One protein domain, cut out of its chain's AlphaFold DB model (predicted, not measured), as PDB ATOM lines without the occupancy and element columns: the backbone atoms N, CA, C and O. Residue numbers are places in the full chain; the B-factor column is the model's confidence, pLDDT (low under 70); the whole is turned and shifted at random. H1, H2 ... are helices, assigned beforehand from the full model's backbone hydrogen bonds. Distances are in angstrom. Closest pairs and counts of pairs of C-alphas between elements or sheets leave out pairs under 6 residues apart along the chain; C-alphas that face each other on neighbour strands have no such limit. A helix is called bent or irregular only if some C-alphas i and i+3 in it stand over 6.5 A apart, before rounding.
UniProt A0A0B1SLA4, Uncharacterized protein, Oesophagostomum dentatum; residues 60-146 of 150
ATOM      1  N   ASP A  60     173.064  75.869 133.011       77.00
ATOM      2  CA  ASP A  60     171.946  76.645 133.528       77.00
ATOM      3  C   ASP A  60     171.463  77.635 132.454       77.00
ATOM      4  O   ASP A  60     172.263  78.365 131.857       77.00
ATOM      5  N   GLU A  61     170.148  77.693 132.236       79.06
ATOM      6  CA  GLU A  61     169.496  78.553 131.237       79.06
ATOM      7  C   GLU A  61     169.968  80.020 131.336       79.06
ATOM      8  O   GLU A  61     170.122  80.713 130.326       79.06
ATOM      9  N   LYS A  62     170.263  80.509 132.552       80.00
ATOM     10  CA  LYS A  62     170.749  81.879 132.777       80.00
ATOM     11  C   LYS A  62     172.144  82.098 132.203       80.00
ATOM     12  O   LYS A  62     172.437  83.182 131.696       80.00
ATOM     13  N   THR A  63     172.991  81.078 132.265       83.38
ATOM     14  CA  THR A  63     174.366  81.116 131.762       83.38
ATOM     15  C   THR A  63     174.359  81.202 130.240       83.38
ATOM     16  O   THR A  63     174.982  82.099 129.674       83.38
ATOM     17  N   ILE A  64     173.566  80.356 129.575       82.88
ATOM     18  CA  ILE A  64     173.433  80.351 128.109       82.88
ATOM     19  C   ILE A  64     172.921  81.704 127.598       82.88
ATOM     20  O   ILE A  64     173.471  82.256 126.644       82.88
ATOM     21  N   GLN A  65     171.916  82.288 128.259       83.56
ATOM     22  CA  GLN A  65     171.378  83.598 127.875       83.56
ATOM     23  C   GLN A  65     172.413  84.725 128.012       83.56
ATOM     24  O   GLN A  65     172.509  85.592 127.137       83.56
ATOM     25  N   LEU A  66     173.219  84.705 129.079       87.00
ATOM     26  CA  LEU A  66     174.263  85.703 129.299       87.00
ATOM     27  C   LEU A  66     175.378  85.590 128.249       87.00
ATOM     28  O   LEU A  66     175.740  86.589 127.625       87.00
ATOM     29  N   PHE A  67     175.884  84.379 128.011       81.81
ATOM     30  CA  PHE A  67     176.940  84.145 127.025       81.81
ATOM     31  C   PHE A  67     176.473  84.425 125.593       81.81
ATOM     32  O   PHE A  67     177.206  85.068 124.841       81.81
ATOM     33  N   SER A  68     175.246  84.037 125.230       82.69
ATOM     34  CA  SER A  68     174.677  84.342 123.911       82.69
ATOM     35  C   SER A  68     174.575  85.852 123.683       82.69
ATOM     36  O   SER A  68     174.989  86.354 122.638       82.69
ATOM     37  N   THR A  69     174.120  86.602 124.689       87.56
ATOM     38  CA  THR A  69     174.035  88.065 124.603       87.56
ATOM     39  C   THR A  69     175.415  88.687 124.368       87.56
ATOM     40  O   THR A  69     175.589  89.490 123.450       87.56
ATOM     41  N   ILE A  70     176.427  88.273 125.137       87.06
ATOM     42  CA  ILE A  70     177.810  88.760 124.992       87.06
ATOM     43  C   ILE A  70     178.390  88.414 123.610       87.06
ATOM     44  O   ILE A  70     179.085  89.235 123.003       87.06
ATOM     45  N   GLN A  71     178.097  87.225 123.079       84.31
ATOM     46  CA  GLN A  71     178.536  86.813 121.744       84.31
ATOM     47  C   GLN A  71     177.913  87.667 120.638       84.31
ATOM     48  O   GLN A  71     178.628  88.064 119.719       84.31
ATOM     49  N   VAL A  72     176.627  88.015 120.740       84.38
ATOM     50  CA  VAL A  72     175.974  88.919 119.779       84.38
ATOM     51  C   VAL A  72     176.649  90.289 119.787       84.38
ATOM     52  O   VAL A  72     176.994  90.802 118.725       84.38
ATOM     53  N   PHE A  73     176.930  90.858 120.963       86.44
ATOM     54  CA  PHE A  73     177.663  92.125 121.048       86.44
ATOM     55  C   PHE A  73     179.063  92.025 120.436       86.44
ATOM     56  O   PHE A  73     179.450  92.883 119.644       86.44
ATOM     57  N   THR A  74     179.802  90.961 120.747       83.31
ATOM     58  CA  THR A  74     181.151  90.728 120.210       83.31
ATOM     59  C   THR A  74     181.130  90.606 118.687       83.31
ATOM     60  O   THR A  74     181.954  91.217 118.008       83.31
ATOM     61  N   ALA A  75     180.155  89.878 118.136       78.50
ATOM     62  CA  ALA A  75     179.961  89.747 116.698       78.50
ATOM     63  C   ALA A  75     179.626  91.096 116.039       78.50
ATOM     64  O   ALA A  75     180.165  91.405 114.979       78.50
ATOM     65  N   CYS A  76     178.807  91.934 116.683       80.31
ATOM     66  CA  CYS A  76     178.523  93.290 116.211       80.31
ATOM     67  C   CYS A  76     179.783  94.170 116.188       80.31
ATOM     68  O   CYS A  76     180.032  94.848 115.193       80.31
ATOM     69  N   PHE A  77     180.603  94.142 117.245       83.44
ATOM     70  CA  PHE A  77     181.859  94.900 117.288       83.44
ATOM     71  C   PHE A  77     182.868  94.409 116.246       83.44
ATOM     72  O   PHE A  77     183.483  95.223 115.558       83.44
ATOM     73  N   ALA A  78     183.002  93.092 116.086       77.56
ATOM     74  CA  ALA A  78     183.851  92.500 115.059       77.56
ATOM     75  C   ALA A  78     183.376  92.887 113.648       77.56
ATOM     76  O   ALA A  78     184.181  93.313 112.821       77.56
ATOM     77  N   GLY A  79     182.065  92.823 113.392       81.19
ATOM     78  CA  GLY A  79     181.461  93.246 112.129       81.19
ATOM     79  C   GLY A  79     181.646  94.737 111.846       81.19
ATOM     80  O   GLY A  79     181.921  95.108 110.710       81.19
ATOM     81  N   PHE A  80     181.575  95.594 112.867       80.12
ATOM     82  CA  PHE A  80     181.839  97.026 112.725       80.12
ATOM     83  C   PHE A  80     183.310  97.316 112.398       80.12
ATOM     84  O   PHE A  80     183.600  98.089 111.487       80.12
ATOM     85  N   ALA A  81     184.239  96.668 113.106       82.50
ATOM     86  CA  ALA A  81     185.671  96.845 112.884       82.50
ATOM     87  C   ALA A  81     186.099  96.391 111.480       82.50
ATOM     88  O   ALA A  81     186.875  97.076 110.815       82.50
ATOM     89  N   ILE A  82     185.569  95.258 111.010       80.69
ATOM     90  CA  ILE A  82     185.836  94.748 109.659       80.69
ATOM     91  C   ILE A  82     185.112  95.614 108.615       80.69
ATOM     92  O   ILE A  82     185.719  96.015 107.624       80.69
ATOM     93  N   GLY A  83     183.864  96.003 108.882       77.25
ATOM     94  CA  GLY A  83     183.044  96.802 107.969       77.25
ATOM     95  C   GLY A  83     183.558  98.225 107.735       77.25
ATOM     96  O   GLY A  83     183.389  98.759 106.642       77.25
ATOM     97  N   ALA A  84     184.239  98.843 108.705       78.75
ATOM     98  CA  ALA A  84     184.853 100.160 108.516       78.75
ATOM     99  C   ALA A  84     185.912 100.156 107.396       78.75
ATOM    100  O   ALA A  84     185.993 101.100 106.608       78.75
ATOM    101  N   ASN A  85     186.674  99.065 107.282       80.69
ATOM    102  CA  ASN A  85     187.653  98.888 106.211       80.69
ATOM    103  C   ASN A  85     186.973  98.632 104.856       80.69
ATOM    104  O   ASN A  85     187.449  99.110 103.824       80.69
ATOM    105  N   ASP A  86     185.822  97.955 104.857       86.75
ATOM    106  CA  ASP A  86     185.030  97.725 103.645       86.75
ATOM    107  C   ASP A  86     184.450  99.035 103.086       86.75
ATOM    108  O   ASP A  86     184.491  99.259 101.875       86.75
ATOM    109  N   VAL A  87     183.980  99.942 103.954       81.19
ATOM    110  CA  VAL A  87     183.476 101.270 103.553       81.19
ATOM    111  C   VAL A  87     184.572 102.079 102.857       81.19
ATOM    112  O   VAL A  87     184.318 102.667 101.806       81.19
ATOM    113  N   GLY A  88     185.792 102.087 103.405       81.81
ATOM    114  CA  GLY A  88     186.930 102.806 102.824       81.81
ATOM    115  C   GLY A  88     187.279 102.311 101.419       81.81
ATOM    116  O   GLY A  88     187.432 103.109 100.493       81.81
ATOM    117  N   ASN A  89     187.310 100.992 101.237       81.56
ATOM    118  CA  ASN A  89     187.597 100.379  99.941       81.56
ATOM    119  C   ASN A  89     186.471 100.603  98.921       81.56
ATOM    120  O   ASN A  89     186.743 100.819  97.740       81.56
ATOM    121  N   ALA A  90     185.212 100.586  99.363       82.75
ATOM    122  CA  ALA A  90     184.063 100.825  98.496       82.75
ATOM    123  C   ALA A  90     183.943 102.296  98.065       82.75
ATOM    124  O   ALA A  90     183.522 102.580  96.943       82.75
ATOM    125  N   ILE A  91     184.308 103.235  98.944       84.81
ATOM    126  CA  ILE A  91     184.129 104.669  98.699       84.81
ATOM    127  C   ILE A  91     185.328 105.330  98.017       84.81
ATOM    128  O   ILE A  91     185.154 106.383  97.405       84.81
ATOM    129  N   ALA A  92     186.518 104.720  98.064       81.12
ATOM    130  CA  ALA A  92     187.736 105.280  97.477       81.12
ATOM    131  C   ALA A  92     187.572 105.707  96.000       81.12
ATOM    132  O   ALA A  92     187.903 106.851  95.688       81.12
ATOM    133  N   PRO A  93     186.977 104.902  95.093       83.44
ATOM    134  CA  PRO A  93     186.794 105.320  93.699       83.44
ATOM    135  C   PRO A  93     185.813 106.490  93.542       83.44
ATOM    136  O   PRO A  93     186.015 107.376  92.711       83.44
ATOM    137  N   VAL A  94     184.745 106.507  94.348       83.75
ATOM    138  CA  VAL A  94     183.725 107.567  94.326       83.75
ATOM    139  C   VAL A  94     184.310 108.876  94.852       83.75
ATOM    140  O   VAL A  94     184.075 109.933  94.273       83.75
ATOM    141  N   ALA A  95     185.113 108.802  95.914       82.50
ATOM    142  CA  ALA A  95     185.843 109.935  96.463       82.50
ATOM    143  C   ALA A  95     186.777 110.554  95.416       82.50
ATOM    144  O   ALA A  95     186.707 111.759  95.175       82.50
ATOM    145  N   SER A  96     187.568 109.729  94.721       82.50
ATOM    146  CA  SER A  96     188.460 110.202  93.660       82.50
ATOM    147  C   SER A  96     187.699 110.837  92.487       82.50
ATOM    148  O   SER A  96     188.132 111.863  91.966       82.50
ATOM    149  N   LEU A  97     186.539 110.292  92.098       84.00
ATOM    150  CA  LEU A  97     185.697 110.883  91.048       84.00
ATOM    151  C   LEU A  97     185.177 112.274  91.442       84.00
ATOM    152  O   LEU A  97     185.188 113.196  90.626       84.00
ATOM    153  N   VAL A  98     184.744 112.437  92.694       81.81
ATOM    154  CA  VAL A  98     184.266 113.726  93.213       81.81
ATOM    155  C   VAL A  98     185.403 114.748  93.279       81.81
ATOM    156  O   VAL A  98     185.184 115.901  92.911       81.81
ATOM    157  N   SER A  99     186.611 114.346  93.684       79.06
ATOM    158  CA  SER A  99     187.788 115.229  93.678       79.06
ATOM    159  C   SER A  99     188.125 115.728  92.271       79.06
ATOM    160  O   SER A  99     188.287 116.931  92.074       79.06
ATOM    161  N   ILE A 100     188.121 114.845  91.265       82.75
ATOM    162  CA  ILE A 100     188.351 115.242  89.866       82.75
ATOM    163  C   ILE A 100     187.258 116.202  89.379       82.75
ATOM    164  O   ILE A 100     187.562 117.183  88.706       82.75
ATOM    165  N   TYR A 101     185.992 115.949  89.721       83.00
ATOM    166  CA  TYR A 101     184.879 116.796  89.288       83.00
ATOM    167  C   TYR A 101     184.935 118.216  89.871       83.00
ATOM    168  O   TYR A 101     184.536 119.167  89.202       83.00
ATOM    169  N   LYS A 102     185.409 118.373  91.113       76.50
ATOM    170  CA  LYS A 102     185.439 119.675  91.799       76.50
ATOM    171  C   LYS A 102     186.705 120.476  91.501       76.50
ATOM    172  O   LYS A 102     186.597 121.671  91.248       76.50
ATOM    173  N   ASP A 103     187.865 119.823  91.505       73.88
ATOM    174  CA  ASP A 103     189.171 120.492  91.432       73.88
ATOM    175  C   ASP A 103     189.882 120.293  90.078       73.88
ATOM    176  O   ASP A 103     190.963 120.837  89.850       73.88
ATOM    177  N   GLY A 104     189.314 119.493  89.164       68.56
ATOM    178  CA  GLY A 104     189.896 119.208  87.845       68.56
ATOM    179  C   GLY A 104     191.219 118.435  87.892       68.56
ATOM    180  O   GLY A 104     191.843 118.213  86.857       68.56
ATOM    181  N   SER A 105     191.652 118.021  89.084       62.47
ATOM    182  CA  SER A 105     192.925 117.357  89.351       62.47
ATOM    183  C   SER A 105     192.683 116.065  90.125       62.47
ATOM    184  O   SER A 105     191.914 116.034  91.080       62.47
ATOM    185  N   ALA A 106     193.371 114.988  89.738       59.25
ATOM    186  CA  ALA A 106     193.319 113.704  90.445       59.25
ATOM    187  C   ALA A 106     194.088 113.713  91.782       59.25
ATOM    188  O   ALA A 106     194.080 112.717  92.505       59.25
ATOM    189  N   LEU A 107     194.764 114.821  92.115       58.44
ATOM    190  CA  LEU A 107     195.398 115.004  93.414       58.44
ATOM    191  C   LEU A 107     194.329 115.281  94.469       58.44
ATOM    192  O   LEU A 107     193.798 116.382  94.589       58.44
ATOM    193  N   GLN A 108     194.039 114.245  95.247       57.78
ATOM    194  CA  GLN A 108     193.134 114.268  96.386       57.78
ATOM    195  C   GLN A 108     193.801 114.992  97.571       57.78
ATOM    196  O   GLN A 108     194.214 114.380  98.548       57.78
ATOM    197  N   THR A 109     193.970 116.311  97.448       54.38
ATOM    198  CA  THR A 109     194.481 117.183  98.522       54.38
ATOM    199  C   THR A 109     193.399 117.513  99.556       54.38
ATOM    200  O   THR A 109     193.722 117.871 100.685       54.38
ATOM    201  N   ALA A 110     192.121 117.384  99.190       58.66
ATOM    202  CA  ALA A 110     190.995 117.669 100.069       58.66
ATOM    203  C   ALA A 110     190.483 116.408 100.782       58.66
ATOM    204  O   ALA A 110     190.334 115.350 100.165       58.66
ATOM    205  N   ASP A 111     190.153 116.557 102.069       63.78
ATOM    206  CA  ASP A 111     189.467 115.531 102.853       63.78
ATOM    207  C   ASP A 111     188.162 115.093 102.179       63.78
ATOM    208  O   ASP A 111     187.373 115.909 101.687       63.78
ATOM    209  N   THR A 112     187.922 113.780 102.178       68.00
ATOM    210  CA  THR A 112     186.716 113.207 101.578       68.00
ATOM    211  C   THR A 112     185.487 113.735 102.318       68.00
ATOM    212  O   THR A 112     185.382 113.562 103.535       68.00
ATOM    213  N   PRO A 113     184.528 114.365 101.625       78.19
ATOM    214  CA  PRO A 113     183.402 114.976 102.302       78.19
ATOM    215  C   PRO A 113     182.519 113.949 103.021       78.19
ATOM    216  O   PRO A 113     182.178 112.901 102.469       78.19
ATOM    217  N   ILE A 114     182.057 114.307 104.224       83.56
ATOM    218  CA  ILE A 114     181.258 113.432 105.098       83.56
ATOM    219  C   ILE A 114     179.979 112.895 104.432       83.56
ATOM    220  O   ILE A 114     179.568 111.770 104.701       83.56
ATOM    221  N   TYR A 115     179.376 113.652 103.509       85.19
ATOM    222  CA  TYR A 115     178.184 113.213 102.775       85.19
ATOM    223  C   TYR A 115     178.450 112.011 101.856       85.19
ATOM    224  O   TYR A 115     177.575 111.163 101.695       85.19
ATOM    225  N   VAL A 116     179.660 111.892 101.298       84.06
ATOM    226  CA  VAL A 116     180.055 110.745 100.465       84.06
ATOM    227  C   VAL A 116     180.265 109.501 101.335       84.06
ATOM    228  O   VAL A 116     179.813 108.416 100.978       84.06
ATOM    229  N   LEU A 117     180.850 109.662 102.527       84.06
ATOM    230  CA  LEU A 117     180.994 108.573 103.502       84.06
ATOM    231  C   LEU A 117     179.633 108.050 103.984       84.06
ATOM    232  O   LEU A 117     179.413 106.839 104.005       84.06
ATOM    233  N   LEU A 118     178.696 108.949 104.309       87.94
ATOM    234  CA  LEU A 118     177.335 108.572 104.708       87.94
ATOM    235  C   LEU A 118     176.601 107.807 103.600       87.94
ATOM    236  O   LEU A 118     175.923 106.820 103.886       87.94
ATOM    237  N   TYR A 119     176.774 108.213 102.339       89.25
ATOM    238  CA  TYR A 119     176.226 107.486 101.195       89.25
ATOM    239  C   TYR A 119     176.805 106.066 101.076       89.25
ATOM    240  O   TYR A 119     176.055 105.117 100.850       89.25
ATOM    241  N   GLY A 120     178.116 105.897 101.288       87.25
ATOM    242  CA  GLY A 120     178.773 104.585 101.273       87.25
ATOM    243  C   GLY A 120     178.219 103.625 102.329       87.25
ATOM    244  O   GLY A 120     177.868 102.489 102.009       87.25
ATOM    245  N   VAL A 121     178.065 104.093 103.571       88.06
ATOM    246  CA  VAL A 121     177.476 103.290 104.657       88.06
ATOM    247  C   VAL A 121     176.027 102.923 104.332       88.06
ATOM    248  O   VAL A 121     175.644 101.762 104.454       88.06
ATOM    249  N   PHE A 122     175.232 103.881 103.850       91.12
ATOM    250  CA  PHE A 122     173.836 103.640 103.488       91.12
ATOM    251  C   PHE A 122     173.690 102.595 102.369       91.12
ATOM    252  O   PHE A 122     172.851 101.699 102.461       91.12
ATOM    253  N   ALA A 123     174.550 102.654 101.348       89.25
ATOM    254  CA  ALA A 123     174.574 101.679 100.263       89.25
ATOM    255  C   ALA A 123     174.916 100.261 100.757       89.25
ATOM    256  O   ALA A 123     174.248  99.299 100.368       89.25
ATOM    257  N   ILE A 124     175.902 100.123 101.654       86.56
ATOM    258  CA  ILE A 124     176.268  98.831 102.258       86.56
ATOM    259  C   ILE A 124     175.123  98.297 103.129       86.56
ATOM    260  O   ILE A 124     174.777  97.121 103.018       86.56
ATOM    261  N   CYS A 125     174.469  99.147 103.927       88.75
ATOM    262  CA  CYS A 125     173.304  98.756 104.723       88.75
ATOM    263  C   CYS A 125     172.157  98.223 103.852       88.75
ATOM    264  O   CYS A 125     171.581  97.185 104.172       88.75
ATOM    265  N   ILE A 126     171.849  98.884 102.730       92.56
ATOM    266  CA  ILE A 126     170.822  98.416 101.785       92.56
ATOM    267  C   ILE A 126     171.229  97.084 101.140       92.56
ATOM    268  O   ILE A 126     170.406  96.169 101.036       92.56
ATOM    269  N   GLY A 127     172.493  96.943 100.734       88.06
ATOM    270  CA  GLY A 127     173.022  95.695 100.177       88.06
ATOM    271  C   GLY A 127     172.928  94.531 101.167       88.06
ATOM    272  O   GLY A 127     172.463  93.447 100.815       88.06
ATOM    273  N   MET A 128     173.282  94.768 102.432       84.38
ATOM    274  CA  MET A 128     173.142  93.776 103.500       84.38
ATOM    275  C   MET A 128     171.682  93.468 103.828       84.38
ATOM    276  O   MET A 128     171.350  92.309 104.053       84.38
ATOM    277  N   TYR A 129     170.790  94.456 103.824       88.88
ATOM    278  CA  TYR A 129     169.370  94.215 104.080       88.88
ATOM    279  C   TYR A 129     168.734  93.336 102.993       88.88
ATOM    280  O   TYR A 129     167.970  92.421 103.291       88.88
ATOM    281  N   THR A 130     169.089  93.573 101.728       91.19
ATOM    282  CA  THR A 130     168.502  92.868 100.578       91.19
ATOM    283  C   THR A 130     169.124  91.492 100.320       91.19
ATOM    284  O   THR A 130     168.397  90.544 100.029       91.19
ATOM    285  N   LEU A 131     170.453  91.344 100.433       86.94
ATOM    286  CA  LEU A 131     171.165  90.090 100.131       86.94
ATOM    287  C   LEU A 131     171.697  89.355 101.375       86.94
ATOM    288  O   LEU A 131     172.059  88.179 101.281       86.94
ATOM    289  N   GLY A 132     171.729  89.992 102.546       83.25
ATOM    290  CA  GLY A 132     172.361  89.448 103.754       83.25
ATOM    291  C   GLY A 132     171.710  88.174 104.286       83.25
ATOM    292  O   GLY A 132     172.426  87.280 104.737       83.25
ATOM    293  N   TYR A 133     170.389  88.011 104.138       82.88
ATOM    294  CA  TYR A 133     169.694  86.761 104.491       82.88
ATOM    295  C   TYR A 133     170.287  85.545 103.760       82.88
ATOM    296  O   TYR A 133     170.437  84.466 104.334       82.88
ATOM    297  N   ARG A 134     170.690  85.718 102.498       82.12
ATOM    298  CA  ARG A 134     171.263  84.631 101.700       82.12
ATOM    299  C   ARG A 134     172.667  84.260 102.173       82.12
ATOM    300  O   ARG A 134     173.017  83.081 102.178       82.12
ATOM    301  N   ILE A 135     173.450  85.253 102.595       83.06
ATOM    302  CA  ILE A 135     174.808  85.064 103.118       83.06
ATOM    303  C   ILE A 135     174.741  84.359 104.473       83.06
ATOM    304  O   ILE A 135     175.382  83.324 104.648       83.06
ATOM    305  N   ILE A 136     173.899  84.847 105.391       82.69
ATOM    306  CA  ILE A 136     173.761  84.259 106.728       82.69
ATOM    307  C   ILE A 136     173.223  82.828 106.654       82.69
ATOM    308  O   ILE A 136     173.737  81.939 107.328       82.69
ATOM    309  N   SER A 137     172.252  82.578 105.768       78.25
ATOM    310  CA  SER A 137     171.701  81.243 105.543       78.25
ATOM    311  C   SER A 137     172.757  80.295 104.981       78.25
ATOM    312  O   SER A 137     172.846  79.150 105.415       78.25
ATOM    313  N   THR A 138     173.605  80.759 104.061       77.12
ATOM    314  CA  THR A 138     174.643  79.914 103.456       77.12
ATOM    315  C   THR A 138     175.751  79.588 104.454       77.12
ATOM    316  O   THR A 138     176.136  78.427 104.558       77.12
ATOM    317  N   VAL A 139     176.232  80.569 105.220       75.19
ATOM    318  CA  VAL A 139     177.284  80.352 106.228       75.19
ATOM    319  C   VAL A 139     176.761  79.489 107.379       75.19
ATOM    320  O   VAL A 139     177.397  78.500 107.735       75.19
ATOM    321  N   GLY A 140     175.569  79.792 107.895       68.31
ATOM    322  CA  GLY A 140     174.971  79.058 109.012       68.31
ATOM    323  C   GLY A 140     174.507  77.640 108.674       68.31
ATOM    324  O   GLY A 140     174.386  76.824 109.574       68.31
ATOM    325  N   SER A 141     174.253  77.315 107.400       66.69
ATOM    326  CA  SER A 141     173.854  75.953 107.000       66.69
ATOM    327  C   SER A 141     174.996  75.109 106.436       66.69
ATOM    328  O   SER A 141     174.954  73.887 106.553       66.69
ATOM    329  N   ARG A 142     176.007  75.727 105.804       61.81
ATOM    330  CA  ARG A 142     177.106  74.999 105.146       61.81
ATOM    331  C   ARG A 142     178.417  74.978 105.926       61.81
ATOM    332  O   ARG A 142     179.246  74.133 105.609       61.81
ATOM    333  N   VAL A 143     178.628  75.881 106.890       57.75
ATOM    334  CA  VAL A 143     179.934  76.040 107.562       57.75
ATOM    335  C   VAL A 143     179.899  75.658 109.049       57.75
ATOM    336  O   VAL A 143     180.902  75.155 109.546       57.75
ATOM    337  N   SER A 144     178.773  75.797 109.763       47.56
ATOM    338  CA  SER A 144     178.677  75.373 111.172       47.56
ATOM    339  C   SER A 144     177.354  74.681 111.512       47.56
ATOM    340  O   SER A 144     176.274  75.193 111.249       47.56
ATOM    341  N   ASN A 145     177.428  73.507 112.148       46.25
ATOM    342  CA  ASN A 145     176.301  72.917 112.874       46.25
ATOM    343  C   ASN A 145     176.392  73.464 114.310       46.25
ATOM    344  O   ASN A 145     177.135  72.930 115.129       46.25
ATOM    345  N   ILE A 146     175.794  74.635 114.558       53.47
ATOM    346  CA  ILE A 146     175.986  75.369 115.816       53.47
ATOM    347  C   ILE A 146     175.072  74.781 116.907       53.47
ATOM    348  O   ILE A 146     173.849  74.880 116.821       53.47
TER     349      ILE A 146
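What this domain is: This is residues 60 to 146 of the 150 residues of an uncharacterized protein of Oesophagostomum dentatum (UniProt A0A0B1SLA4). Two long bent helices make an open fork: H1 runs the length of a rod, and H2 folds back past H1's later part, while residues 60 to 82 and 125 to 146 stick out as free prongs. The printed part has 87 residues with two named helices, H1 then H2 along the chain, which hold 72 of them, and no named strand; the class is all helix, and the whole is extended, with a radius of gyration of the C-alphas of 18.8 A and spans of 64 by 24 by 17 A.

How they stand to each other: H1, residues 61 to 103, was assigned as one helix by its hydrogen bonds but is bent, C-alphas 90 and 93 being 7.1 A apart; its arms H1a, residues 61 to 90, and H1b, residues 93 to 103, stand at a steep tilt of 42 degrees. H1a has a kink of 26 degrees near residue 84. H2, residues 114 to 142, likewise assigned as one helix, is bent with C-alphas 130 and 133 7.4 A apart; its arms H2a, residues 114 to 130, and H2b, residues 133 to 142, stand at a steep 56 degrees. With residues 87 to 90 alone H1a touches residues 117 to 124 of H2a, opposite ways at a steep 53 degrees; the closest C-alphas, Val 87 and Gly 120, are 6.2 A apart. H1b and H2a are close but not clearly touching, Ala 95 to Val 116 being 7.1 A between C-alphas. H2b is apart from H1a and H1b. Each O i to N i+4 pair is within hydrogen-bond range in H1b, H2a and H2b, and 25 of 26 in H1a.

Where its parts are: H1a spans 42.2 A from C-alpha 61 at (169.496, 78.553, 131.237), H1b 15.5 A, H2a 24.6 A, and H2b 13.9 A to C-alpha 142 at (177.106, 74.999, 105.146).

The domain as a whole: The C-alphas farthest apart, Asp 60 and Gly 104, are 65.0 A apart. The printed part has no cut, and the 10-residue link from H1 to H2 is short. pLDDT is under 70 at residues 104 to 112 and 140 to 146.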